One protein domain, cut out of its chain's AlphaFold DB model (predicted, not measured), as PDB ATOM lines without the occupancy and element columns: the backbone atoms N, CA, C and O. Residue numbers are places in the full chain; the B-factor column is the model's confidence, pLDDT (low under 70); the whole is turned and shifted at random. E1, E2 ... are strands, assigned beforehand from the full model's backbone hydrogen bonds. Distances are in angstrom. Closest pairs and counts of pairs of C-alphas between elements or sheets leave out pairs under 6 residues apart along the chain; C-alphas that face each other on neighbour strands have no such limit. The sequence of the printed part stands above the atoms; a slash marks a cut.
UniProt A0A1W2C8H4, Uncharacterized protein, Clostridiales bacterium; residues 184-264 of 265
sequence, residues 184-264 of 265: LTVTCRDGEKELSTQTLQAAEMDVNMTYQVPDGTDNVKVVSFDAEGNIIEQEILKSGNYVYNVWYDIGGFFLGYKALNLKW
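AT A GLANCE: This is residues 184 to 264 of the 265 residues of an uncharacterized protein of Clostridiales bacterium (UniProt A0A1W2C8H4). Two strand sheets stand roughly face to face as a small, loose sandwich: the larger, twisted sheet of E2, E1, E4 and E5 makes one layer, and the smaller sheet of E3, E7 and E6 makes the other. The strands run roughly lengthwise, and the chain passes between the layers three times, through residues 202 to 209, 213 to 218 and 239 to 241. The printed part has 81 residues with no named helix and seven named strands, E1 to E7 in order along the chain, so its class is all strand; the larger sheet runs E2, E1, E4, E5 and is antiparallel throughout, while the smaller runs E3, E7, E6 and is mixed. The whole is compact, with a radius of gyration of the C-alphas of 12.9 A, yet elongated, with spans of 41 by 24 by 16 A.

HOW THE PARTS SIT: Begin in the larger sheet with E1, residues 184 to 190, an inner strand. On one side its antiparallel neighbour is E2, residues 193 to 201, an edge strand; the two form a hairpin, and N 186 and O 198 are within hydrogen-bond range at 2.8 A. On the other side of E1 find E4, residues 219 to 225, antiparallel to it at 162 degrees, with N 187 and O 221 at 2.8 A. Next to E4 comes the other edge strand, E5, residues 231 to 238, which forms a hairpin with E4; look for N 222 and O 235 at 2.9 A. From edge to edge the strands' lines turn by 48 degrees. Now turn to the smaller sheet, where E7, residues 256 to 263, is the inner strand. E6, residues 242 to 248, is its antiparallel neighbour and its partner in a hairpin, with N 246 and O 258 at 2.8 A. E3, residues 210 to 212, is parallel to E7 at 29 degrees, with N 211 and O 261 at 2.8 A. Between the sheets, E4 and E6 are only just apart, their closest C-alphas 8.5 A from each other. E5 and E6 meet only through their link. E1 is apart from both E6 and E7.

IN THESE COORDINATES: Find C-alpha 184 at (95.713, 85.138, 97.191), where E1 begins; it spans 19.9 A to C-alpha 190. E2, the longest strand with nine residues, covers 24.3 A and ends at C-alpha 201, at (98.032, 88.967, 102.091). E4 measures 19.8 A from C-alpha 219 to C-alpha 225, and E5 measures 20.6 A from C-alpha 231 to C-alpha 238. In the other sheet E3 is short, 6.5 A from first to last C-alpha, while E6 measures 18.9 A. E7 runs 22.7 A to C-alpha 263 at (108.065, 88.341, 85.992).

THE WHOLE: For the greatest length, look at the C-alphas of Gly 216 and Phe 253, the two farthest apart at 41.4 A. The first and last printed C-alphas, those of Leu 184 and Trp 264, are 18.7 A apart. The printed part has no cut. The links E1 to E2, E4 to E5 and E5 to E6 are tight; those from E2 to E3, E3 to E4 and E6 to E7 are short, and no link is long. The mean pLDDT of the printed part is 91.9, and one residue, Asn 241 in the link between E5 and E6, is under 70.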
ATOM      1  N   LEU A 184      95.630  85.964  98.388       98.06
ATOM      2  CA  LEU A 184      95.713  85.138  97.191       98.06
ATOM      3  C   LEU A 184      96.815  84.089  97.313       98.06
ATOM      4  O   LEU A 184      97.834  84.308  97.967       98.06
ATOM      5  N   THR A 185      96.633  82.957  96.641       98.25
ATOM      6  CA  THR A 185      97.677  81.956  96.428       98.25
ATOM      7  C   THR A 185      98.184  82.031  95.000       98.25
ATOM      8  O   THR A 185      97.385  81.994  94.064       98.25
ATOM      9  N   VAL A 186      99.502  82.072  94.840       97.94
ATOM     10  CA  VAL A 186     100.207  81.993  93.561       97.94
ATOM     11  C   VAL A 186     100.904  80.639  93.505       97.94
ATOM     12  O   VAL A 186     101.827  80.389  94.277       97.94
ATOM     13  N   THR A 187     100.453  79.761  92.614       97.94
ATOM     14  CA  THR A 187     100.992  78.407  92.437       97.94
ATOM     15  C   THR A 187     101.639  78.271  91.061       97.94
ATOM     16  O   THR A 187     100.945  78.274  90.045       97.94
ATOM     17  N   CYS A 188     102.957  78.103  91.009       97.31
ATOM     18  CA  CYS A 188     103.707  77.880  89.770       97.31
ATOM     19  C   CYS A 188     103.750  76.385  89.432       97.31
ATOM     20  O   CYS A 188     104.014  75.561  90.313       97.31
ATOM     21  N   ARG A 189     103.504  76.023  88.168       96.81
ATOM     22  CA  ARG A 189     103.393  74.629  87.717       96.81
ATOM     23  C   ARG A 189     104.157  74.359  86.424       96.81
ATOM     24  O   ARG A 189     104.170  75.207  85.540       96.81
ATOM     25  N   ASP A 190     104.709  73.155  86.315       95.50
ATOM     26  CA  ASP A 190     105.248  72.520  85.099       95.50
ATOM     27  C   ASP A 190     104.274  71.393  84.714       95.50
ATOM     28  O   ASP A 190     104.142  70.393  85.431       95.50
ATOM     29  N   GLY A 191     103.458  71.609  83.683       88.94
ATOM     30  CA  GLY A 191     102.231  70.842  83.468       88.94
ATOM     31  C   GLY A 191     101.329  70.798  84.717       88.94
ATOM     32  O   GLY A 191     100.863  71.828  85.207       88.94
ATOM     33  N   GLU A 192     101.081  69.590  85.233       89.44
ATOM     34  CA  GLU A 192     100.302  69.342  86.462       89.44
ATOM     35  C   GLU A 192     101.161  69.337  87.740       89.44
ATOM     36  O   GLU A 192     100.634  69.281  88.853       89.44
ATOM     37  N   LYS A 193     102.490  69.364  87.607       95.38
ATOM     38  CA  LYS A 193     103.403  69.322  88.746       95.38
ATOM     39  C   LYS A 193     103.505  70.708  89.370       95.38
ATOM     40  O   LYS A 193     103.931  71.658  88.724       95.38
ATOM     41  N   GLU A 194     103.192  70.802  90.655       97.19
ATOM     42  CA  GLU A 194     103.450  72.004  91.444       97.19
ATOM     43  C   GLU A 194     104.955  72.188  91.687       97.19
ATOM     44  O   GLU A 194     105.638  71.275  92.159       97.19
ATOM     45  N   LEU A 195     105.470  73.370  91.344       96.75
ATOM     46  CA  LEU A 195     106.853  73.776  91.596       96.75
ATOM     47  C   LEU A 195     106.965  74.601  92.880       96.75
ATOM     48  O   LEU A 195     107.903  74.423  93.653       96.75
ATOM     49  N   SER A 196     106.017  75.512  93.098       97.50
ATOM     50  CA  SER A 196     105.933  76.338  94.303       97.50
ATOM     51  C   SER A 196     104.516  76.858  94.508       97.50
ATOM     52  O   SER A 196     103.764  77.010  93.544       97.50
ATOM     53  N   THR A 197     104.185  77.165  95.761       97.75
ATOM     54  CA  THR A 197     102.977  77.898  96.142       97.75
ATOM     55  C   THR A 197     103.342  78.948  97.183       97.75
ATOM     56  O   THR A 197     103.980  78.633  98.188       97.75
ATOM     57  N   GLN A 198     102.905  80.186  96.964       98.00
ATOM     58  CA  GLN A 198     103.026  81.278  97.923       98.00
ATOM     59  C   GLN A 198     101.649  81.865  98.221       98.00
ATOM     60  O   GLN A 198     100.856  82.084  97.311       98.00
ATOM     61  N   THR A 199     101.372  82.142  99.495       97.88
ATOM     62  CA  THR A 199     100.207  82.937  99.904       97.88
ATOM     63  C   THR A 199     100.643  84.376 100.141       97.88
ATOM     64  O   THR A 199     101.641  84.609 100.821       97.88
ATOM     65  N   LEU A 200      99.897  85.324  99.587       97.75
ATOM     66  CA  LEU A 200     100.097  86.759  99.749       97.75
ATOM     67  C   LEU A 200      98.871  87.354 100.440       97.75
ATOM     68  O   LEU A 200      97.740  87.056 100.055       97.75
ATOM     69  N   GLN A 201      99.093  88.194 101.447       97.12
ATOM     70  CA  GLN A 201      98.032  88.967 102.091       97.12
ATOM     71  C   GLN A 201      97.890  90.306 101.376       97.12
ATOM     72  O   GLN A 201      98.853  91.067 101.291       97.12
ATOM     73  N   ALA A 202      96.692  90.623 100.885       93.56
ATOM     74  CA  ALA A 202      96.454  91.813 100.071       93.56
ATOM     75  C   ALA A 202      96.831  93.109 100.813       93.56
ATOM     76  O   ALA A 202      97.407  94.021 100.220       93.56
ATOM     77  N   ALA A 203      96.587  93.169 102.127       89.00
ATOM     78  CA  ALA A 203      96.960  94.304 102.971       89.00
ATOM     79  C   ALA A 203      98.485  94.512 103.069       89.00
ATOM     80  O   ALA A 203      98.941  95.653 103.110       89.00
ATOM     81  N   GLU A 204      99.267  93.431 103.038       90.94
ATOM     82  CA  GLU A 204     100.725  93.439 103.231       90.94
ATOM     83  C   GLU A 204     101.513  93.607 101.925       90.94
ATOM     84  O   GLU A 204     102.710  93.870 101.959       90.94
ATOM     85  N   MET A 205     100.862  93.456 100.769       90.06
ATOM     86  CA  MET A 205     101.516  93.628  99.471       90.06
ATOM     87  C   MET A 205     101.963  95.075  99.248       90.06
ATOM     88  O   MET A 205     101.215  96.013  99.530       90.06
ATOM     89  N   ASP A 206     103.130  95.264  98.647       87.38
ATOM     90  CA  ASP A 206     103.523  96.571  98.124       87.38
ATOM     91  C   ASP A 206     102.707  96.936  96.876       87.38
ATOM     92  O   ASP A 206     102.191  96.076  96.150       87.38
ATOM     93  N   VAL A 207     102.596  98.236  96.598       81.50
ATOM     94  CA  VAL A 207     102.049  98.711  95.321       81.50
ATOM     95  C   VAL A 207     102.991  98.261  94.201       81.50
ATOM     96  O   VAL A 207     104.198  98.456  94.295       81.50
ATOM     97  N   ASN A 208     102.440  97.671  93.137       82.81
ATOM     98  CA  ASN A 208     103.196  97.141  91.995       82.81
ATOM     99  C   ASN A 208     104.210  96.039  92.359       82.81
ATOM    100  O   ASN A 208     105.225  95.878  91.673       82.81
ATOM    101  N   MET A 209     103.934  95.258  93.411       88.81
ATOM    102  CA  MET A 209     104.753  94.114  93.815       88.81
ATOM    103  C   MET A 209     105.099  93.223  92.612       88.81
ATOM    104  O   MET A 209     104.236  92.872  91.811       88.81
ATOM    105  N   THR A 210     106.367  92.825  92.500       93.25
ATOM    106  CA  THR A 210     106.820  91.885  91.466       93.25
ATOM    107  C   THR A 210     107.046  90.503  92.067       93.25
ATOM    108  O   THR A 210     107.811  90.351  93.017       93.25
ATOM    109  N   TYR A 211     106.428  89.487  91.473       94.19
ATOM    110  CA  TYR A 211     106.644  88.080  91.794       94.19
ATOM    111  C   TYR A 211     107.567  87.448  90.749       94.19
ATOM    112  O   TYR A 211     107.264  87.470  89.554       94.19
ATOM    113  N   GLN A 212     108.691  86.883  91.196       94.81
ATOM    114  CA  GLN A 212     109.620  86.164  90.319       94.81
ATOM    115  C   GLN A 212     109.081  84.758  90.056       94.81
ATOM    116  O   GLN A 212     108.995  83.941  90.973       94.81
ATOM    117  N   VAL A 213     108.713  84.473  88.810       95.44
ATOM    118  CA  VAL A 213     108.241  83.145  88.416       95.44
ATOM    119  C   VAL A 213     109.453  82.211  88.292       95.44
ATOM    120  O   VAL A 213     110.396  82.556  87.582       95.44
ATOM    121  N   PRO A 214     109.472  81.043  88.963       94.75
ATOM    122  CA  PRO A 214     110.601  80.119  88.881       94.75
ATOM    123  C   PRO A 214     110.842  79.579  87.466       94.75
ATOM    124  O   PRO A 214     109.888  79.295  86.734       94.75
ATOM    125  N   ASP A 215     112.108  79.339  87.129       93.94
ATOM    126  CA  ASP A 215     112.514  78.647  85.901       93.94
ATOM    127  C   ASP A 215     111.786  77.307  85.733       93.94
ATOM    128  O   ASP A 215     111.594  76.548  86.686       93.94
ATOM    129  N   GLY A 216     111.403  77.005  84.491       93.62
ATOM    130  CA  GLY A 216     110.659  75.788  84.161       93.62
ATOM    131  C   GLY A 216     109.170  75.838  84.514       93.62
ATOM    132  O   GLY A 216     108.500  74.819  84.403       93.62
ATOM    133  N   THR A 217     108.634  76.992  84.928       96.31
ATOM    134  CA  THR A 217     107.182  77.174  85.066       96.31
ATOM    135  C   THR A 217     106.517  77.251  83.689       96.31
ATOM    136  O   THR A 217     106.853  78.113  82.881       96.31
ATOM    137  N   ASP A 218     105.513  76.409  83.458       94.44
ATOM    138  CA  ASP A 218     104.642  76.435  82.278       94.44
ATOM    139  C   ASP A 218     103.436  77.365  82.468       94.44
ATOM    140  O   ASP A 218     102.984  78.035  81.536       94.44
ATOM    141  N   ASN A 219     102.857  77.356  83.672       94.88
ATOM    142  CA  ASN A 219     101.707  78.179  84.033       94.88
ATOM    143  C   ASN A 219     101.727  78.571  85.516       94.88
ATOM    144  O   ASN A 219     102.247  77.850  86.368       94.88
ATOM    145  N   VAL A 220     101.118  79.712  85.822       96.56
ATOM    146  CA  VAL A 220     100.883  80.199  87.179       96.56
ATOM    147  C   VAL A 220      99.385  80.179  87.439       96.56
ATOM    148  O   VAL A 220      98.615  80.838  86.747       96.56
ATOM    149  N   LYS A 221      98.963  79.428  88.451       96.31
ATOM    150  CA  LYS A 221      97.595  79.448  88.953       96.31
ATOM    151  C   LYS A 221      97.488  80.482  90.068       96.31
ATOM    152  O   LYS A 221      98.156  80.336  91.090       96.31
ATOM    153  N   VAL A 222      96.623  81.474  89.897       96.94
ATOM    154  CA  VAL A 222      96.273  82.435  90.947       96.94
ATOM    155  C   VAL A 222      94.875  82.112  91.461       96.94
ATOM    156  O   VAL A 222      93.967  81.865  90.671       96.94
ATOM    157  N   VAL A 223      94.706  82.068  92.781       98.12
ATOM    158  CA  VAL A 223      93.395  81.937  93.436       98.12
ATOM    159  C   VAL A 223      93.291  83.029  94.480       98.12
ATOM    160  O   VAL A 223      94.175  83.126  95.326       98.12
ATOM    161  N   SER A 224      92.242  83.839  94.427       97.81
ATOM    162  CA  SER A 224      91.997  84.920  95.379       97.81
ATOM    163  C   SER A 224      90.863  84.575  96.336       97.81
ATOM    164  O   SER A 224      89.937  83.840  95.985       97.81
ATOM    165  N   PHE A 225      90.948  85.104  97.555       98.12
ATOM    166  CA  PHE A 225      90.056  84.767  98.658       98.12
ATOM    167  C   PHE A 225      89.501  86.013  99.347       98.12
ATOM    168  O   PHE A 225      90.221  87.002  99.532       98.12
ATOM    169  N   ASP A 226      88.234  85.932  99.751       97.25
ATOM    170  CA  ASP A 226      87.576  86.922 100.607       97.25
ATOM    171  C   ASP A 226      87.931  86.716 102.094       97.25
ATOM    172  O   ASP A 226      88.776  85.885 102.448       97.25
ATOM    173  N   ALA A 227      87.315  87.507 102.973       95.44
ATOM    174  CA  ALA A 227      87.561  87.456 104.413       95.44
ATOM    175  C   ALA A 227      87.077  86.150 105.066       95.44
ATOM    176  O   ALA A 227      87.639  85.713 106.072       95.44
ATOM    177  N   GLU A 228      86.060  85.513 104.492       96.56
ATOM    178  CA  GLU A 228      85.508  84.236 104.935       96.56
ATOM    179  C   GLU A 228      86.288  83.027 104.384       96.56
ATOM    180  O   GLU A 228      86.044  81.891 104.799       96.56
ATOM    181  N   GLY A 229      87.243  83.257 103.480       96.19
ATOM    182  CA  GLY A 229      88.040  82.222 102.828       96.19
ATOM    183  C   GLY A 229      87.355  81.581 101.619       96.19
ATOM    184  O   GLY A 229      87.804  80.529 101.153       96.19
ATOM    185  N   ASN A 230      86.285  82.181 101.093       97.31
ATOM    186  CA  ASN A 230      85.696  81.756  99.829       97.31
ATOM    187  C   ASN A 230      86.558  82.232  98.661       97.31
ATOM    188  O   ASN A 230      87.178  83.291  98.708       97.31
ATOM    189  N   ILE A 231      86.557  81.452  97.581       97.81
ATOM    190  CA  ILE A 231      87.240  81.825  96.344       97.81
ATOM    191  C   ILE A 231      86.459  82.957  95.668       97.81
ATOM    192  O   ILE A 231      85.285  82.782  95.342       97.81
ATOM    193  N   ILE A 232      87.133  84.080  95.418       96.56
ATOM    194  CA  ILE A 232      86.611  85.197  94.621       96.56
ATOM    195  C   ILE A 232      86.820  84.894  93.137       96.56
ATOM    196  O   ILE A 232      85.885  84.944  92.340       96.56
ATOM    197  N   GLU A 233      88.054  84.553  92.771       95.44
ATOM    198  CA  GLU A 233      88.468  84.320  91.395       95.44
ATOM    199  C   GLU A 233      89.582  83.271  91.329       95.44
ATOM    200  O   GLU A 233      90.354  83.069  92.270       95.44
ATOM    201  N   GLN A 234      89.658  82.587  90.188       95.88
ATOM    202  CA  GLN A 234      90.748  81.685  89.861       95.88
ATOM    203  C   GLN A 234      91.185  81.904  88.413       95.88
ATOM    204  O   GLN A 234      90.396  81.704  87.490       95.88
ATOM    205  N   GLU A 235      92.469  82.182  88.220       94.31
ATOM    206  CA  GLU A 235      93.077  82.374  86.907       94.31
ATOM    207  C   GLU A 235      94.237  81.401  86.674       94.31
ATOM    208  O   GLU A 235      94.948  81.008  87.601       94.31
ATOM    209  N   ILE A 236      94.426  80.998  85.415       94.00
ATOM    210  CA  ILE A 236      95.598  80.240  84.964       94.00
ATOM    211  C   ILE A 236      96.318  81.093  83.926       94.00
ATOM    212  O   ILE A 236      95.839  81.273  82.806       94.00
ATOM    213  N   LEU A 237      97.481  81.593  84.314       92.69
ATOM    214  CA  LEU A 237      98.298  82.530  83.561       92.69
ATOM    215  C   LEU A 237      99.441  81.767  82.890       92.69
ATOM    216  O   LEU A 237     100.121  80.962  83.525       92.69
ATOM    217  N   LYS A 238      99.638  81.988  81.593       89.06
ATOM    218  CA  LYS A 238     100.752  81.407  80.823       89.06
ATOM    219  C   LYS A 238     101.879  82.428  80.686       89.06
ATOM    220  O   LYS A 238     101.728  83.556  81.136       89.06
ATOM    221  N   SER A 239     102.991  82.049  80.067       81.75
ATOM    222  CA  SER A 239     104.106  82.972  79.845       81.75
ATOM    223  C   SER A 239     103.678  84.247  79.099       81.75
ATOM    224  O   SER A 239     102.861  84.214  78.174       81.75
ATOM    225  N   GLY A 240     104.210  85.385  79.549       76.56
ATOM    226  CA  GLY A 240     103.897  86.728  79.051       76.56
ATOM    227  C   GLY A 240     103.942  87.770  80.172       76.56
ATOM    228  O   GLY A 240     103.994  87.421  81.347       76.56
ATOM    229  N   ASN A 241     103.910  89.057  79.830       65.12
ATOM    230  CA  ASN A 241     103.774  90.105  80.842       65.12
ATOM    231  C   ASN A 241     102.340  90.078  81.383       65.12
ATOM    232  O   ASN A 241     101.411  90.447  80.664       65.12
ATOM    233  N   TYR A 242     102.168  89.628  82.627       83.00
ATOM    234  CA  TYR A 242     100.871  89.591  83.299       83.00
ATOM    235  C   TYR A 242     100.883  90.471  84.541       83.00
ATOM    236  O   TYR A 242     101.763  90.356  85.397       83.00
ATOM    237  N   VAL A 243      99.857  91.312  84.629       85.62
ATOM    238  CA  VAL A 243      99.523  92.092  85.815       85.62
ATOM    239  C   VAL A 243      98.242  91.504  86.387       85.62
ATOM    240  O   VAL A 243      97.201  91.558  85.734       85.62
ATOM    241  N   TYR A 244      98.321  90.916  87.578       90.50
ATOM    242  CA  TYR A 244      97.139  90.468  88.308       90.50
ATOM    243  C   TYR A 244      96.636  91.604  89.204       90.50
ATOM    244  O   TYR A 244      97.398  92.178  89.988       90.50
ATOM    245  N   ASN A 245      95.356  91.946  89.061       89.75
ATOM    246  CA  ASN A 245      94.732  93.076  89.740       89.75
ATOM    247  C   ASN A 245      94.232  92.661  91.128       89.75
ATOM    248  O   ASN A 245      93.369  91.797  91.256       89.75
ATOM    249  N   VAL A 246      94.735  93.315  92.172       91.12
ATOM    250  CA  VAL A 246      94.350  93.053  93.561       91.12
ATOM    251  C   VAL A 246      93.475  94.192  94.065       91.12
ATOM    252  O   VAL A 246      93.959  95.293  94.323       91.12
ATOM    253  N   TRP A 247      92.184  93.908  94.217       91.69
ATOM    254  CA  TRP A 247      91.199  94.823  94.790       91.69
ATOM    255  C   TRP A 247      90.957  94.473  96.250       91.69
ATOM    256  O   TRP A 247      90.478  93.380  96.534       91.69
ATOM    257  N   TYR A 248      91.287  95.367  97.176       90.50
ATOM    258  CA  TYR A 248      91.283  95.066  98.609       90.50
ATOM    259  C   TYR A 248      90.521  96.114  99.411       90.50
ATOM    260  O   TYR A 248      90.352  97.256  98.976       90.50
ATOM    261  N   ASP A 249      90.039  95.707 100.583       88.94
ATOM    262  CA  ASP A 249      89.333  96.618 101.473       88.94
ATOM    263  C   ASP A 249      90.319  97.572 102.151       88.94
ATOM    264  O   ASP A 249      91.379  97.180 102.641       88.94
ATOM    265  N   ILE A 250      89.936  98.837 102.184       81.25
ATOM    266  CA  ILE A 250      90.667  99.921 102.834       81.25
ATOM    267  C   ILE A 250      89.779 100.701 103.818       81.25
ATOM    268  O   ILE A 250      90.210 101.731 104.331       81.25
ATOM    269  N   GLY A 251      88.552 100.228 104.072       79.00
ATOM    270  CA  GLY A 251      87.587 100.829 104.995       79.00
ATOM    271  C   GLY A 251      86.520 101.722 104.351       79.00
ATOM    272  O   GLY A 251      85.713 102.289 105.078       79.00
ATOM    273  N   GLY A 252      86.490 101.823 103.018       79.19
ATOM    274  CA  GLY A 252      85.652 102.763 102.267       79.19
ATOM    275  C   GLY A 252      84.655 102.120 101.293       79.19
ATOM    276  O   GLY A 252      84.561 100.900 101.176       79.19
ATOM    277  N   PHE A 253      83.913 102.948 100.544       84.75
ATOM    278  CA  PHE A 253      82.998 102.461  99.489       84.75
ATOM    279  C   PHE A 253      83.758 101.886  98.285       84.75
ATOM    280  O   PHE A 253      83.423 100.812  97.782       84.75
ATOM    281  N   PHE A 254      84.780 102.604  97.819       85.31
ATOM    282  CA  PHE A 254      85.670 102.129  96.765       85.31
ATOM    283  C   PHE A 254      86.792 101.278  97.360       85.31
ATOM    284  O   PHE A 254      87.325 101.579  98.429       85.31
ATOM    285  N   LEU A 255      87.159 100.224  96.637       86.25
ATOM    286  CA  LEU A 255      88.253  99.332  96.993       86.25
ATOM    287  C   LEU A 255      89.595  99.965  96.633       86.25
ATOM    288  O   LEU A 255      89.715 100.693  95.645       86.25
ATOM    289  N   GLY A 256      90.621  99.639  97.412       83.00
ATOM    290  CA  GLY A 256      91.997  99.927  97.042       83.00
ATOM    291  C   GLY A 256      92.478  98.986  95.939       83.00
ATOM    292  O   GLY A 256      92.002  97.858  95.818       83.00
ATOM    293  N   TYR A 257      93.464  99.437  95.166       85.50
ATOM    294  CA  TYR A 257      94.125  98.641  94.133       85.50
ATOM    295  C   TYR A 257      95.605  98.389  94.440       85.50
ATOM    296  O   TYR A 257      96.322  99.271  94.929       85.50
ATOM    297  N   LYS A 258      96.085  97.198  94.093       86.38
ATOM    298  CA  LYS A 258      97.506  96.877  93.923       86.38
ATOM    299  C   LYS A 258      97.672  96.020  92.669       86.38
ATOM    300  O   LYS A 258      96.798  95.227  92.329       86.38
ATOM    301  N   ALA A 259      98.815  96.156  92.014       87.56
ATOM    302  CA  ALA A 259      99.214  95.303  90.905       87.56
ATOM    303  C   ALA A 259     100.215  94.246  91.386       87.56
ATOM    304  O   ALA A 259     101.202  94.590  92.039       87.56
ATOM    305  N   LEU A 260      99.983  92.979  91.037       91.56
ATOM    306  CA  LEU A 260     100.978  91.913  91.139       91.56
ATOM    307  C   LEU A 260     101.553  91.629  89.750       91.56
ATOM    308  O   LEU A 260     100.888  91.040  88.899       91.56
ATOM    309  N   ASN A 261     102.799  92.030  89.536       92.00
ATOM    310  CA  ASN A 261     103.517  91.827  88.285       92.00
ATOM    311  C   ASN A 261     104.191  90.452  88.291       92.00
ATOM    312  O   ASN A 261     105.092  90.204  89.095       92.00
ATOM    313  N   LEU A 262     103.782  89.554  87.393       93.19
ATOM    314  CA  LEU A 262     104.448  88.264  87.219       93.19
ATOM    315  C   LEU A 262     105.625  88.419  86.259       93.19
ATOM    316  O   LEU A 262     105.438  88.630  85.059       93.19
ATOM    317  N   LYS A 263     106.842  88.292  86.787       93.38
ATOM    318  CA  LYS A 263     108.065  88.341  85.992       93.38
ATOM    319  C   LYS A 263     108.513  86.927  85.651       93.38
ATOM    320  O   LYS A 263     109.004  86.204  86.517       93.38
ATOM    321  N   TRP A 264     108.315  86.556  84.393       92.06
ATOM    322  CA  TRP A 264     108.788  85.293  83.835       92.06
ATOM    323  C   TRP A 264     110.293  85.364  83.528       92.06
ATOM    324  O   TRP A 264     110.789  86.464  83.257       92.06
TER     325      TRP A 264